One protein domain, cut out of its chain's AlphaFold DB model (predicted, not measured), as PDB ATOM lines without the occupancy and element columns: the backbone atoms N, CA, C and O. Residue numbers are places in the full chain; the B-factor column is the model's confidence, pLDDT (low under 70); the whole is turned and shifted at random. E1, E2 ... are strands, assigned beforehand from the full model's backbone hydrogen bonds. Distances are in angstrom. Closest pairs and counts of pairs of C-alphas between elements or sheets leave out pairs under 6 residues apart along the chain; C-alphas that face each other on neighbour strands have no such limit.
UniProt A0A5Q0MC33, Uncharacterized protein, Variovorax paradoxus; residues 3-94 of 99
ATOM      1  N   MET A   3     143.739 165.739 163.125       77.44
ATOM      2  CA  MET A   3     144.156 166.087 161.769       77.44
ATOM      3  C   MET A   3     145.272 167.116 161.871       77.44
ATOM      4  O   MET A   3     145.167 168.044 162.676       77.44
ATOM      5  N   HIS A   4     146.333 166.931 161.101       81.81
ATOM      6  CA  HIS A   4     147.445 167.866 161.027       81.81
ATOM      7  C   HIS A   4     147.955 167.903 159.594       81.81
ATOM      8  O   HIS A   4     148.286 166.856 159.049       81.81
ATOM      9  N   GLU A   5     147.985 169.089 159.000       77.81
ATOM     10  CA  GLU A   5     148.695 169.333 157.749       77.81
ATOM     11  C   GLU A   5     150.106 169.813 158.089       77.81
ATOM     12  O   GLU A   5     150.263 170.694 158.943       77.81
ATOM     13  N   ASP A   6     151.115 169.190 157.487       81.06
ATOM     14  CA  ASP A   6     152.514 169.577 157.666       81.06
ATOM     15  C   ASP A   6     152.975 170.601 156.612       81.06
ATOM     16  O   ASP A   6     152.212 171.045 155.752       81.06
ATOM     17  N   CYS A   7     154.240 171.019 156.695       80.75
ATOM     18  CA  CYS A   7     154.820 172.007 155.780       80.75
ATOM     19  C   CYS A   7     154.928 171.517 154.326       80.75
ATOM     20  O   CYS A   7     155.145 172.343 153.440       80.75
ATOM     21  N   ASP A   8     154.785 170.210 154.094       75.62
ATOM     22  CA  ASP A   8     154.864 169.576 152.778       75.62
ATOM     23  C   ASP A   8     153.466 169.373 152.157       75.62
ATOM     24  O   ASP A   8     153.340 168.786 151.081       75.62
ATOM     25  N   GLY A   9     152.410 169.876 152.813       68.44
ATOM     26  CA  GLY A   9     151.027 169.784 152.341       68.44
ATOM     27  C   GLY A   9     150.410 168.396 152.526       68.44
ATOM     28  O   GLY A   9     149.450 168.053 151.833       68.44
ATOM     29  N   ILE A  10     150.961 167.578 153.430       65.31
ATOM     30  CA  ILE A  10     150.452 166.234 153.714       65.31
ATOM     31  C   ILE A  10     149.451 166.303 154.864       65.31
ATOM     32  O   ILE A  10     149.778 166.717 155.979       65.31
ATOM     33  N   LEU A  11     148.226 165.829 154.617       70.88
ATOM     34  CA  LEU A  11     147.207 165.702 155.656       70.88
ATOM     35  C   LEU A  11     147.370 164.384 156.428       70.88
ATOM     36  O   LEU A  11     146.975 163.313 155.964       70.88
ATOM     37  N   HIS A  12     147.866 164.478 157.661       70.69
ATOM     38  CA  HIS A  12     147.954 163.364 158.605       70.69
ATOM     39  C   HIS A  12     146.643 163.206 159.370       70.69
ATOM     40  O   HIS A  12     146.282 164.047 160.199       70.69
ATOM     41  N   VAL A  13     145.941 162.092 159.149       71.88
ATOM     42  CA  VAL A  13     144.697 161.767 159.863       71.88
ATOM     43  C   VAL A  13     144.934 160.610 160.822       71.88
ATOM     44  O   VAL A  13     145.101 159.463 160.417       71.88
ATOM     45  N   ARG A  14     144.881 160.887 162.130       70.75
ATOM     46  CA  ARG A  14     144.935 159.850 163.167       70.75
ATOM     47  C   ARG A  14     143.593 159.713 163.864       70.75
ATOM     48  O   ARG A  14     143.089 160.628 164.522       70.75
ATOM     49  N   THR A  15     143.025 158.522 163.784       66.94
ATOM     50  CA  THR A  15     141.739 158.213 164.403       66.94
ATOM     51  C   THR A  15     141.762 156.830 165.049       66.94
ATOM     52  O   THR A  15     142.528 155.957 164.656       66.94
ATOM     53  N   ARG A  16     140.959 156.656 166.104       70.44
ATOM     54  CA  ARG A  16     140.695 155.347 166.734       70.44
ATOM     55  C   ARG A  16     139.390 154.720 166.220       70.44
ATOM     56  O   ARG A  16     139.036 153.626 166.636       70.44
ATOM     57  N   THR A  17     138.674 155.444 165.364       64.12
ATOM     58  CA  THR A  17     137.371 155.113 164.770       64.12
ATOM     59  C   THR A  17     137.424 155.403 163.270       64.12
ATOM     60  O   THR A  17     138.423 155.927 162.789       64.12
ATOM     61  N   THR A  18     136.361 155.142 162.516       62.81
ATOM     62  CA  THR A  18     136.312 155.471 161.083       62.81
ATOM     63  C   THR A  18     136.489 156.975 160.828       62.81
ATOM     64  O   THR A  18     135.922 157.794 161.554       62.81
ATOM     65  N   ALA A  19     137.268 157.331 159.803       67.00
ATOM     66  CA  ALA A  19     137.317 158.670 159.221       67.00
ATOM     67  C   ALA A  19     136.701 158.624 157.818       67.00
ATOM     68  O   ALA A  19     136.922 157.662 157.085       67.00
ATOM     69  N   VAL A  20     135.933 159.653 157.462       63.78
ATOM     70  CA  VAL A  20     135.368 159.826 156.119       63.78
ATOM     71  C   VAL A  20     136.047 161.038 155.499       63.78
ATOM     72  O   VAL A  20     136.032 162.118 156.086       63.78
ATOM     73  N   LEU A  21     136.673 160.836 154.343       68.50
ATOM     74  CA  LEU A  21     137.393 161.861 153.594       68.50
ATOM     75  C   LEU A  21     136.679 162.058 152.258       68.50
ATOM     76  O   LEU A  21     136.405 161.084 151.561       68.50
ATOM     77  N   ALA A  22     136.364 163.309 151.926       65.94
ATOM     78  CA  ALA A  22     135.863 163.681 150.610       65.94
ATOM     79  C   ALA A  22     137.051 164.162 149.770       65.94
ATOM     80  O   ALA A  22     137.689 165.152 150.119       65.94
ATOM     81  N   LEU A  23     137.364 163.424 148.705       71.06
ATOM     82  CA  LEU A  23     138.366 163.788 147.705       71.06
ATOM     83  C   LEU A  23     137.643 163.945 146.369       71.06
ATOM     84  O   LEU A  23     136.930 163.027 145.961       71.06
ATOM     85  N   ASP A  24     137.813 165.094 145.715       69.56
ATOM     86  CA  ASP A  24     137.091 165.413 144.476       69.56
ATOM     87  C   ASP A  24     137.530 164.507 143.312       69.56
ATOM     88  O   ASP A  24     136.697 163.993 142.565       69.56
ATOM     89  N   GLU A  25     138.838 164.264 143.184       79.69
ATOM     90  CA  GLU A  25     139.420 163.438 142.122       79.69
ATOM     91  C   GLU A  25     140.719 162.778 142.610       79.69
ATOM     92  O   GLU A  25     141.664 163.465 143.004       79.69
ATOM     93  N   ILE A  26     140.803 161.444 142.547       80.12
ATOM     94  CA  ILE A  26     142.067 160.731 142.765       80.12
ATOM     95  C   ILE A  26     142.780 160.565 141.426       80.12
ATOM     96  O   ILE A  26     142.309 159.860 140.536       80.12
ATOM     97  N   LYS A  27     143.965 161.165 141.314       83.81
ATOM     98  CA  LYS A  27     144.826 161.079 140.127       83.81
ATOM     99  C   LYS A  27     145.846 159.956 140.216       83.81
ATOM    100  O   LYS A  27     146.291 159.446 139.190       83.81
ATOM    101  N   SER A  28     146.255 159.580 141.427       83.62
ATOM    102  CA  SER A  28     147.218 158.497 141.622       83.62
ATOM    103  C   SER A  28     147.083 157.818 142.981       83.62
ATOM    104  O   SER A  28     146.689 158.431 143.974       83.62
ATOM    105  N   ILE A  29     147.426 156.530 143.000       84.50
ATOM    106  CA  ILE A  29     147.405 155.672 144.184       84.50
ATOM    107  C   ILE A  29     148.779 155.014 144.300       84.50
ATOM    108  O   ILE A  29     149.234 154.359 143.361       84.50
ATOM    109  N   GLY A  30     149.441 155.201 145.437       86.12
ATOM    110  CA  GLY A  30     150.740 154.619 145.754       86.12
ATOM    111  C   GLY A  30     150.650 153.612 146.897       86.12
ATOM    112  O   GLY A  30     149.903 153.805 147.854       86.12
ATOM    113  N   ILE A  31     151.446 152.548 146.813       87.50
ATOM    114  CA  ILE A  31     151.732 151.656 147.941       87.50
ATOM    115  C   ILE A  31     153.235 151.739 148.180       87.50
ATOM    116  O   ILE A  31     154.002 151.470 147.259       87.50
ATOM    117  N   GLU A  32     153.646 152.151 149.376       86.62
ATOM    118  CA  GLU A  32     155.042 152.521 149.642       86.62
ATOM    119  C   GLU A  32     155.993 151.318 149.570       86.62
ATOM    120  O   GLU A  32     156.990 151.351 148.851       86.62
ATOM    121  N   ASN A  33     155.655 150.219 150.255       85.56
ATOM    122  CA  ASN A  33     156.456 148.999 150.265       85.56
ATOM    123  C   ASN A  33     155.634 147.786 149.822       85.56
ATOM    124  O   ASN A  33     154.783 147.276 150.554       85.56
ATOM    125  N   MET A  34     155.921 147.274 148.623       88.38
ATOM    126  CA  MET A  34     155.222 146.096 148.106       88.38
ATOM    127  C   MET A  34     155.546 144.809 148.876       88.38
ATOM    128  O   MET A  34     154.750 143.874 148.838       88.38
ATOM    129  N   LEU A  35     156.688 144.742 149.573       91.56
ATOM    130  CA  LEU A  35     157.067 143.562 150.361       91.56
ATOM    131  C   LEU A  35     156.183 143.380 151.597       91.56
ATOM    132  O   LEU A  35     156.095 142.274 152.126       91.56
ATOM    133  N   ASP A  36     155.498 144.439 152.027       90.31
ATOM    134  CA  ASP A  36     154.558 144.384 153.141       90.31
ATOM    135  C   ASP A  36     153.164 143.904 152.712       90.31
ATOM    136  O   ASP A  36     152.295 143.718 153.563       90.31
ATOM    137  N   ILE A  37     152.926 143.664 151.418       93.44
ATOM    138  CA  ILE A  37     151.636 143.204 150.901       93.44
ATOM    139  C   ILE A  37     151.520 141.684 151.062       93.44
ATOM    140  O   ILE A  37     152.282 140.906 150.493       93.44
ATOM    141  N   ARG A  38     150.485 141.246 151.783       95.62
ATOM    142  CA  ARG A  38     150.084 139.837 151.880       95.62
ATOM    143  C   ARG A  38     149.241 139.399 150.687       95.62
ATOM    144  O   ARG A  38     149.408 138.292 150.184       95.62
ATOM    145  N   SER A  39     148.285 140.228 150.279       96.56
ATOM    146  CA  SER A  39     147.433 139.960 149.121       96.56
ATOM    147  C   SER A  39     146.952 141.262 148.506       96.56
ATOM    148  O   SER A  39     146.553 142.169 149.234       96.56
ATOM    149  N   TYR A  40     146.915 141.311 147.180       95.25
ATOM    150  CA  TYR A  40     146.355 142.428 146.435       95.25
ATOM    151  C   TYR A  40     145.407 141.900 145.365       95.25
ATOM    152  O   TYR A  40     145.793 141.111 144.504       95.25
ATOM    153  N   THR A  41     144.146 142.307 145.453       96.56
ATOM    154  CA  THR A  41     143.104 141.962 144.495       96.56
ATOM    155  C   THR A  41     142.582 143.227 143.840       96.56
ATOM    156  O   THR A  41     142.242 144.192 144.521       96.56
ATOM    157  N   ILE A  42     142.503 143.193 142.513       95.31
ATOM    158  CA  ILE A  42     141.854 144.221 141.709       95.31
ATOM    159  C   ILE A  42     140.622 143.575 141.087       95.31
ATOM    160  O   ILE A  42     140.721 142.545 140.418       95.31
ATOM    161  N   THR A  43     139.454 144.152 141.337       96.12
ATOM    162  CA  THR A  43     138.173 143.663 140.835       96.12
ATOM    163  C   THR A  43     137.546 144.737 139.951       96.12
ATOM    164  O   THR A  43     137.117 145.772 140.465       96.12
ATOM    165  N   PRO A  44     137.487 144.526 138.624       92.94
ATOM    166  CA  PRO A  44     136.715 145.398 137.755       92.94
ATOM    167  C   PRO A  44     135.220 145.195 138.026       92.94
ATOM    168  O   PRO A  44     134.736 144.067 138.113       92.94
ATOM    169  N   ILE A  45     134.490 146.297 138.147       91.31
ATOM    170  CA  ILE A  45     133.034 146.345 138.298       91.31
ATOM    171  C   ILE A  45     132.513 147.248 137.176       91.31
ATOM    172  O   ILE A  45     133.230 148.118 136.685       91.31
ATOM    173  N   VAL A  46     131.282 147.055 136.706       91.88
ATOM    174  CA  VAL A  46     130.735 147.897 135.629       91.88
ATOM    175  C   VAL A  46     130.826 149.379 136.030       91.88
ATOM    176  O   VAL A  46     130.184 149.809 136.984       91.88
ATOM    177  N   GLY A  47     131.661 150.141 135.315       90.06
ATOM    178  CA  GLY A  47     131.892 151.571 135.552       90.06
ATOM    179  C   GLY A  47     132.895 151.928 136.659       90.06
ATOM    180  O   GLY A  47     133.098 153.117 136.899       90.06
ATOM    181  N   SER A  48     133.532 150.956 137.324       93.00
ATOM    182  CA  SER A  48     134.508 151.217 138.395       93.00
ATOM    183  C   SER A  48     135.575 150.130 138.549       93.00
ATOM    184  O   SER A  48     135.469 149.023 138.025       93.00
ATOM    185  N   VAL A  49     136.632 150.455 139.285       93.50
ATOM    186  CA  VAL A  49     137.668 149.505 139.688       93.50
ATOM    187  C   VAL A  49     137.733 149.496 141.206       93.50
ATOM    188  O   VAL A  49     137.811 150.553 141.829       93.50
ATOM    189  N   SER A  50     137.688 148.302 141.796       93.44
ATOM    190  CA  SER A  50     137.873 148.096 143.229       93.44
ATOM    191  C   SER A  50     139.228 147.456 143.507       93.44
ATOM    192  O   SER A  50     139.650 146.522 142.827       93.44
ATOM    193  N   HIS A  51     139.899 147.964 144.528       93.44
ATOM    194  CA  HIS A  51     141.174 147.516 145.044       93.44
ATOM    195  C   HIS A  51     140.960 147.027 146.467       93.44
ATOM    196  O   HIS A  51     140.427 147.744 147.318       93.44
ATOM    197  N   PHE A  52     141.428 145.814 146.735       94.94
ATOM    198  CA  PHE A  52     141.493 145.274 148.077       94.94
ATOM    199  C   PHE A  52     142.912 144.812 148.382       94.94
ATOM    200  O   PHE A  52     143.443 143.909 147.731       94.94
ATOM    201  N   ILE A  53     143.529 145.460 149.365       95.00
ATOM    202  CA  ILE A  53     144.919 145.243 149.757       95.00
ATOM    203  C   ILE A  53     144.926 144.774 151.207       95.00
ATOM    204  O   ILE A  53     144.316 145.397 152.075       95.00
ATOM    205  N   ARG A  54     145.638 143.680 151.476       94.81
ATOM    206  CA  ARG A  54     145.954 143.221 152.830       94.81
ATOM    207  C   ARG A  54     147.454 143.252 153.029       94.81
ATOM    208  O   ARG A  54     148.187 142.704 152.204       94.81
ATOM    209  N   PHE A  55     147.889 143.822 154.138       93.69
ATOM    210  CA  PHE A  55     149.283 143.893 154.549       93.69
ATOM    211  C   PHE A  55     149.644 142.728 155.489       93.69
ATOM    212  O   PHE A  55     148.778 142.083 156.089       93.69
ATOM    213  N   LEU A  56     150.935 142.415 155.603       92.75
ATOM    214  CA  LEU A  56     151.464 141.328 156.438       92.75
ATOM    215  C   LEU A  56     151.280 141.569 157.943       92.75
ATOM    216  O   LEU A  56     151.348 140.622 158.725       92.75
ATOM    217  N   ASP A  57     151.082 142.814 158.368       89.06
ATOM    218  CA  ASP A  57     150.800 143.212 159.754       89.06
ATOM    219  C   ASP A  57     149.307 143.176 160.120       89.06
ATOM    220  O   ASP A  57     148.946 143.496 161.250       89.06
ATOM    221  N   GLY A  58     148.446 142.764 159.186       89.00
ATOM    222  CA  GLY A  58     146.998 142.753 159.373       89.00
ATOM    223  C   GLY A  58     146.306 144.061 158.992       89.00
ATOM    224  O   GLY A  58     145.091 144.143 159.147       89.00
ATOM    225  N   GLY A  59     147.038 145.056 158.477       90.94
ATOM    226  CA  GLY A  59     146.437 146.230 157.861       90.94
ATOM    227  C   GLY A  59     145.611 145.860 156.624       90.94
ATOM    228  O   GLY A  59     145.983 144.970 155.855       90.94
ATOM    229  N   GLU A  60     144.493 146.543 156.408       92.88
ATOM    230  CA  GLU A  60     143.619 146.346 155.252       92.88
ATOM    231  C   GLU A  60     143.227 147.687 154.623       92.88
ATOM    232  O   GLU A  60     142.927 148.657 155.322       92.88
ATOM    233  N   VAL A  61     143.176 147.715 153.291       91.50
ATOM    234  CA  VAL A  61     142.623 148.821 152.504       91.50
ATOM    235  C   VAL A  61     141.587 148.289 151.530       91.50
ATOM    236  O   VAL A  61     141.853 147.348 150.782       91.50
ATOM    237  N   ARG A  62     140.432 148.955 151.488       92.50
ATOM    238  CA  ARG A  62     139.441 148.885 150.413       92.50
ATOM    239  C   ARG A  62     139.326 150.251 149.766       92.50
ATOM    240  O   ARG A  62     139.161 151.251 150.460       92.50
ATOM    241  N   LEU A  63     139.414 150.280 148.449       90.69
ATOM    242  CA  LEU A  63     139.304 151.492 147.654       90.69
ATOM    243  C   LEU A  63     138.533 151.162 146.377       90.69
ATOM    244  O   LEU A  63     138.825 150.155 145.741       90.69
ATOM    245  N   ALA A  64     137.594 152.005 145.969       91.25
ATOM    246  CA  ALA A  64     136.968 151.906 144.657       91.25
ATOM    247  C   ALA A  64     136.844 153.280 144.004       91.25
ATOM    248  O   ALA A  64     136.491 154.247 144.674       91.25
ATOM    249  N   TYR A  65     137.093 153.362 142.699       90.31
ATOM    250  CA  TYR A  65     136.937 154.593 141.924       90.31
ATOM    251  C   TYR A  65     136.318 154.324 140.551       90.31
ATOM    252  O   TYR A  65     136.446 153.228 139.998       90.31
ATOM    253  N   ASN A  66     135.609 155.312 140.008       91.94
ATOM    254  CA  ASN A  66     134.997 155.221 138.679       91.94
ATOM    255  C   ASN A  66     135.959 155.667 137.560       91.94
ATOM    256  O   ASN A  66     137.089 156.085 137.807       91.94
ATOM    257  N   ALA A  67     135.499 155.606 136.308       88.38
ATOM    258  CA  ALA A  67     136.285 156.027 135.144       88.38
ATOM    259  C   ALA A  67     136.643 157.531 135.124       88.38
ATOM    260  O   ALA A  67     137.501 157.937 134.345       88.38
ATOM    261  N   GLN A  68     135.993 158.348 135.956       88.56
ATOM    262  CA  GLN A  68     136.268 159.777 136.124       88.56
ATOM    263  C   GLN A  68     137.257 160.053 137.270       88.56
ATOM    264  O   GLN A  68     137.527 161.210 137.561       88.56
ATOM    265  N   GLY A  69     137.774 159.016 137.942       84.12
ATOM    266  CA  GLY A  69     138.656 159.176 139.103       84.12
ATOM    267  C   GLY A  69     137.924 159.570 140.390       84.12
ATOM    268  O   GLY A  69     138.573 159.845 141.399       84.12
ATOM    269  N   CYS A  70     136.586 159.573 140.391       86.62
ATOM    270  CA  CYS A  70     135.813 159.843 141.597       86.62
ATOM    271  C   CYS A  70     135.888 158.643 142.537       86.62
ATOM    272  O   CYS A  70     135.602 157.505 142.146       86.62
ATOM    273  N   LEU A  71     136.219 158.924 143.792       85.12
ATOM    274  CA  LEU A  71     136.257 157.945 144.861       85.12
ATOM    275  C   LEU A  71     134.833 157.503 145.229       85.12
ATOM    276  O   LEU A  71     134.002 158.317 145.622       85.12
ATOM    277  N   LEU A  72     134.555 156.208 145.102       86.81
ATOM    278  CA  LEU A  72     133.272 155.596 145.463       86.81
ATOM    279  C   LEU A  72     133.315 154.972 146.861       86.81
ATOM    280  O   LEU A  72     132.327 154.996 147.589       86.81
ATOM    281  N   GLU A  73     134.464 154.407 147.231       86.50
ATOM    282  CA  GLU A  73     134.705 153.793 148.534       86.50
ATOM    283  C   GLU A  73     136.160 154.023 148.937       86.50
ATOM    284  O   GLU A  73     137.069 153.839 148.126       86.50
ATOM    285  N   PHE A  74     136.380 154.368 150.203       86.19
ATOM    286  CA  PHE A  74     137.688 154.273 150.835       86.19
ATOM    287  C   PHE A  74     137.541 153.848 152.290       86.19
ATOM    288  O   PHE A  74     136.858 154.498 153.081       86.19
ATOM    289  N   SER A  75     138.203 152.755 152.643       86.00
ATOM    290  CA  SER A  75     138.298 152.255 154.004       86.00
ATOM    291  C   SER A  75     139.704 151.736 154.238       86.00
ATOM    292  O   SER A  75     140.202 150.899 153.491       86.00
ATOM    293  N   ALA A  76     140.319 152.203 155.312       86.62
ATOM    294  CA  ALA A  76     141.681 151.879 155.687       86.62
ATOM    295  C   ALA A  76     141.709 151.544 157.180       86.62
ATOM    296  O   ALA A  76     141.297 152.350 158.016       86.62
ATOM    297  N   GLN A  77     142.173 150.345 157.523       86.19
ATOM    298  CA  GLN A  77     142.283 149.877 158.900       86.19
ATOM    299  C   GLN A  77     143.693 149.354 159.149       86.19
ATOM    300  O   GLN A  77     144.177 148.513 158.406       86.19
ATOM    301  N   GLY A  78     144.347 149.823 160.216       84.19
ATOM    302  CA  GLY A  78     145.687 149.342 160.572       84.19
ATOM    303  C   GLY A  78     146.771 149.701 159.550       84.19
ATOM    304  O   GLY A  78     147.769 149.000 159.461       84.19
ATOM    305  N   VAL A  79     146.577 150.779 158.790       85.00
ATOM    306  CA  VAL A  79     147.506 151.281 157.766       85.00
ATOM    307  C   VAL A  79     147.736 152.780 157.959       85.00
ATOM    308  O   VAL A  79     146.870 153.477 158.496       85.00
ATOM    309  N   ALA A  80     148.895 153.274 157.535       84.19
ATOM    310  CA  ALA A  80     149.129 154.700 157.343       84.19
ATOM    311  C   ALA A  80     148.603 155.107 155.964       84.19
ATOM    312  O   ALA A  80     148.789 154.383 154.984       84.19
ATOM    313  N   VAL A  81     147.926 156.252 155.908       83.50
ATOM    314  CA  VAL A  81     147.401 156.839 154.676       83.50
ATOM    315  C   VAL A  81     147.859 158.282 154.634       83.50
ATOM    316  O   VAL A  81     147.629 159.026 155.587       83.50
ATOM    317  N   GLU A  82     148.459 158.661 153.520       83.25
ATOM    318  CA  GLU A  82     148.890 160.021 153.241       83.25
ATOM    319  C   GLU A  82     148.148 160.539 152.013       83.25
ATOM    320  O   GLU A  82     147.995 159.826 151.016       83.25
ATOM    321  N   ILE A  83     147.675 161.781 152.101       82.31
ATOM    322  CA  ILE A  83     147.060 162.495 150.984       82.31
ATOM    323  C   ILE A  83     147.969 163.665 150.634       82.31
ATOM    324  O   ILE A  83     148.191 164.535 151.473       82.31
ATOM    325  N   GLN A  84     148.464 163.673 149.398       81.44
ATOM    326  CA  GLN A  84     149.309 164.728 148.844       81.44
ATOM    327  C   GLN A  84     148.510 165.523 147.803       81.44
ATOM    328  O   GLN A  84     147.837 164.938 146.943       81.44
ATOM    329  N   ASP A  85     148.548 166.855 147.909       78.88
ATOM    330  CA  ASP A  85     147.898 167.808 146.993       78.88
ATOM    331  C   ASP A  85     146.395 167.545 146.750       78.88
ATOM    332  O   ASP A  85     145.849 167.858 145.687       78.88
ATOM    333  N   GLY A  86     145.725 166.891 147.705       74.69
ATOM    334  CA  GLY A  86     144.305 166.530 147.632       74.69
ATOM    335  C   GLY A  86     143.927 165.511 146.547       74.69
ATOM    336  O   GLY A  86     142.743 165.238 146.376       74.69
ATOM    337  N   ASN A  87     144.890 164.947 145.809       80.38
ATOM    338  CA  ASN A  87     144.607 164.090 144.647       80.38
ATOM    339  C   ASN A  87     145.464 162.816 144.560       80.38
ATOM    340  O   ASN A  87     145.198 161.947 143.723       80.38
ATOM    341  N   ARG A  88     146.485 162.682 145.410       84.38
ATOM    342  CA  ARG A  88     147.341 161.499 145.478       84.38
ATOM    343  C   ARG A  88     147.194 160.826 146.828       84.38
ATOM    344  O   ARG A  88     147.378 161.471 147.854       84.38
ATOM    345  N   LEU A  89     146.908 159.528 146.809       86.75
ATOM    346  CA  LEU A  89     146.751 158.713 148.010       86.75
ATOM    347  C   LEU A  89     147.891 157.696 148.101       86.75
ATOM    348  O   LEU A  89     148.033 156.853 147.217       86.75
ATOM    349  N   THR A  90     148.692 157.754 149.162       88.50
ATOM    350  CA  THR A  90     149.771 156.792 149.433       88.50
ATOM    351  C   THR A  90     149.430 155.975 150.675       88.50
ATOM    352  O   THR A  90     148.911 156.510 151.651       88.50
ATOM    353  N   MET A  91     149.686 154.666 150.631       89.19
ATOM    354  CA  MET A  91     149.397 153.747 151.733       89.19
ATOM    355  C   MET A  91     150.640 152.973 152.141       89.19
ATOM    356  O   MET A  91     151.361 152.443 151.288       89.19
ATOM    357  N   ALA A  92     150.821 152.831 153.448       86.94
ATOM    358  CA  ALA A  92     151.910 152.070 154.034       86.94
ATOM    359  C   ALA A  92     151.422 151.210 155.203       86.94
ATOM    360  O   ALA A  92     150.472 151.549 155.917       86.94
ATOM    361  N   SER A  93     152.098 150.082 155.409       84.56
ATOM    362  CA  SER A  93     151.951 149.282 156.624       84.56
ATOM    363  C   SER A  93     152.335 150.125 157.847       84.56
ATOM    364  O   SER A  93     153.250 150.943 157.792       84.56
ATOM    365  N   LEU A  94     151.666 149.907 158.985       78.81
ATOM    366  CA  LEU A  94     152.042 150.556 160.248       78.81
ATOM    367  C   LEU A  94     153.273 149.922 160.899       78.81
ATOM    368  O   LEU A  94     153.663 150.340 161.997       78.81
TER     369      LEU A  94
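What this domain is: This is residues 3 to 94 of the 99 residues of an uncharacterized protein of Variovorax paradoxus (UniProt A0A5Q0MC33). Two sheets stand partly face to face like a V, nearest where E7 turns into E8 and open at the other end, with the four long strands E4 to E7 in one wall and E3, E9 and E8 in the other. The hairpin of E1 and E2 extends this second wall past the edge strand E7, and residues 15 to 27 run round the side from E2 to E3. The printed part has 92 residues, with no named helix and nine strands, E1 to E9 in order along the chain. One sheet has the order E1, E2, E8, E9, E3 and is mixed; the other has the order E4, E5, E6, E7 and is antiparallel throughout. The class is all strand, and the whole is compact, with a radius of gyration of the C-alphas of 12.9 A and spans of 38 by 30 by 23 A.

Where its parts are: E1, residues 3 to 5, begins with C-alpha 3 at (144.156, 166.087, 161.769). E2 is residues 10 to 14 and E3 is residues 28 to 31. E4, residues 37 to 45, measures 22.7 A and begins with C-alpha 37 at (151.636, 143.204, 150.901). E5, residues 48 to 55, measures 23.1 A; E6, residues 60 to 66, 20.7 A; E7, residues 71 to 77, 17.3 A. E8, residues 79 to 84, measures 16.2 A, and E9, residues 88 to 93, 17.2 A, ending with C-alpha 93 at (151.951, 149.282, 156.624).

How they stand to each other: In the five-strand sheet the edge strands are E1 and E3. E1 and E2 form a hairpin, with N 12 and O 4 at 2.8 A. E2 and E8 are antiparallel at 150 degrees, with N 11 and O 83 at 3.4 A. E8 and E9 form a hairpin, with N 80 and O 92 at 2.8 A. E9 and E3 are parallel at 11 degrees, with N 30 and O 89 at 2.8 A. The strands' lines turn by 71 degrees from edge to edge. E4, E5, E6 and E7 form a meander, each strand the antiparallel neighbour of the one before. N 43 and O 50 are 2.8 A apart, N 51 and O 63 2.7 A, and N 62 and O 75 2.8 A. Between the sheets, the closest C-alphas of E5 and E9 are those of Phe 55 and Ser 93, 6.4 A apart, and those of E6 and E8 are Glu 60 and Val 79, 6.8 A. E7 and E8 meet only through their link. E4 and E9 are only just apart, at 8.4 A.

The domain as a whole: The two C-alphas farthest apart are those of Cys 7 and Val 46, at 39.6 A. The printed part has no cut. The link from E2 to E3, 13 residues, is long; the other links are tight. The mean pLDDT of the printed part is 84.2, and residues 9 to 10, 15, 17 to 22 and 24 are under 70.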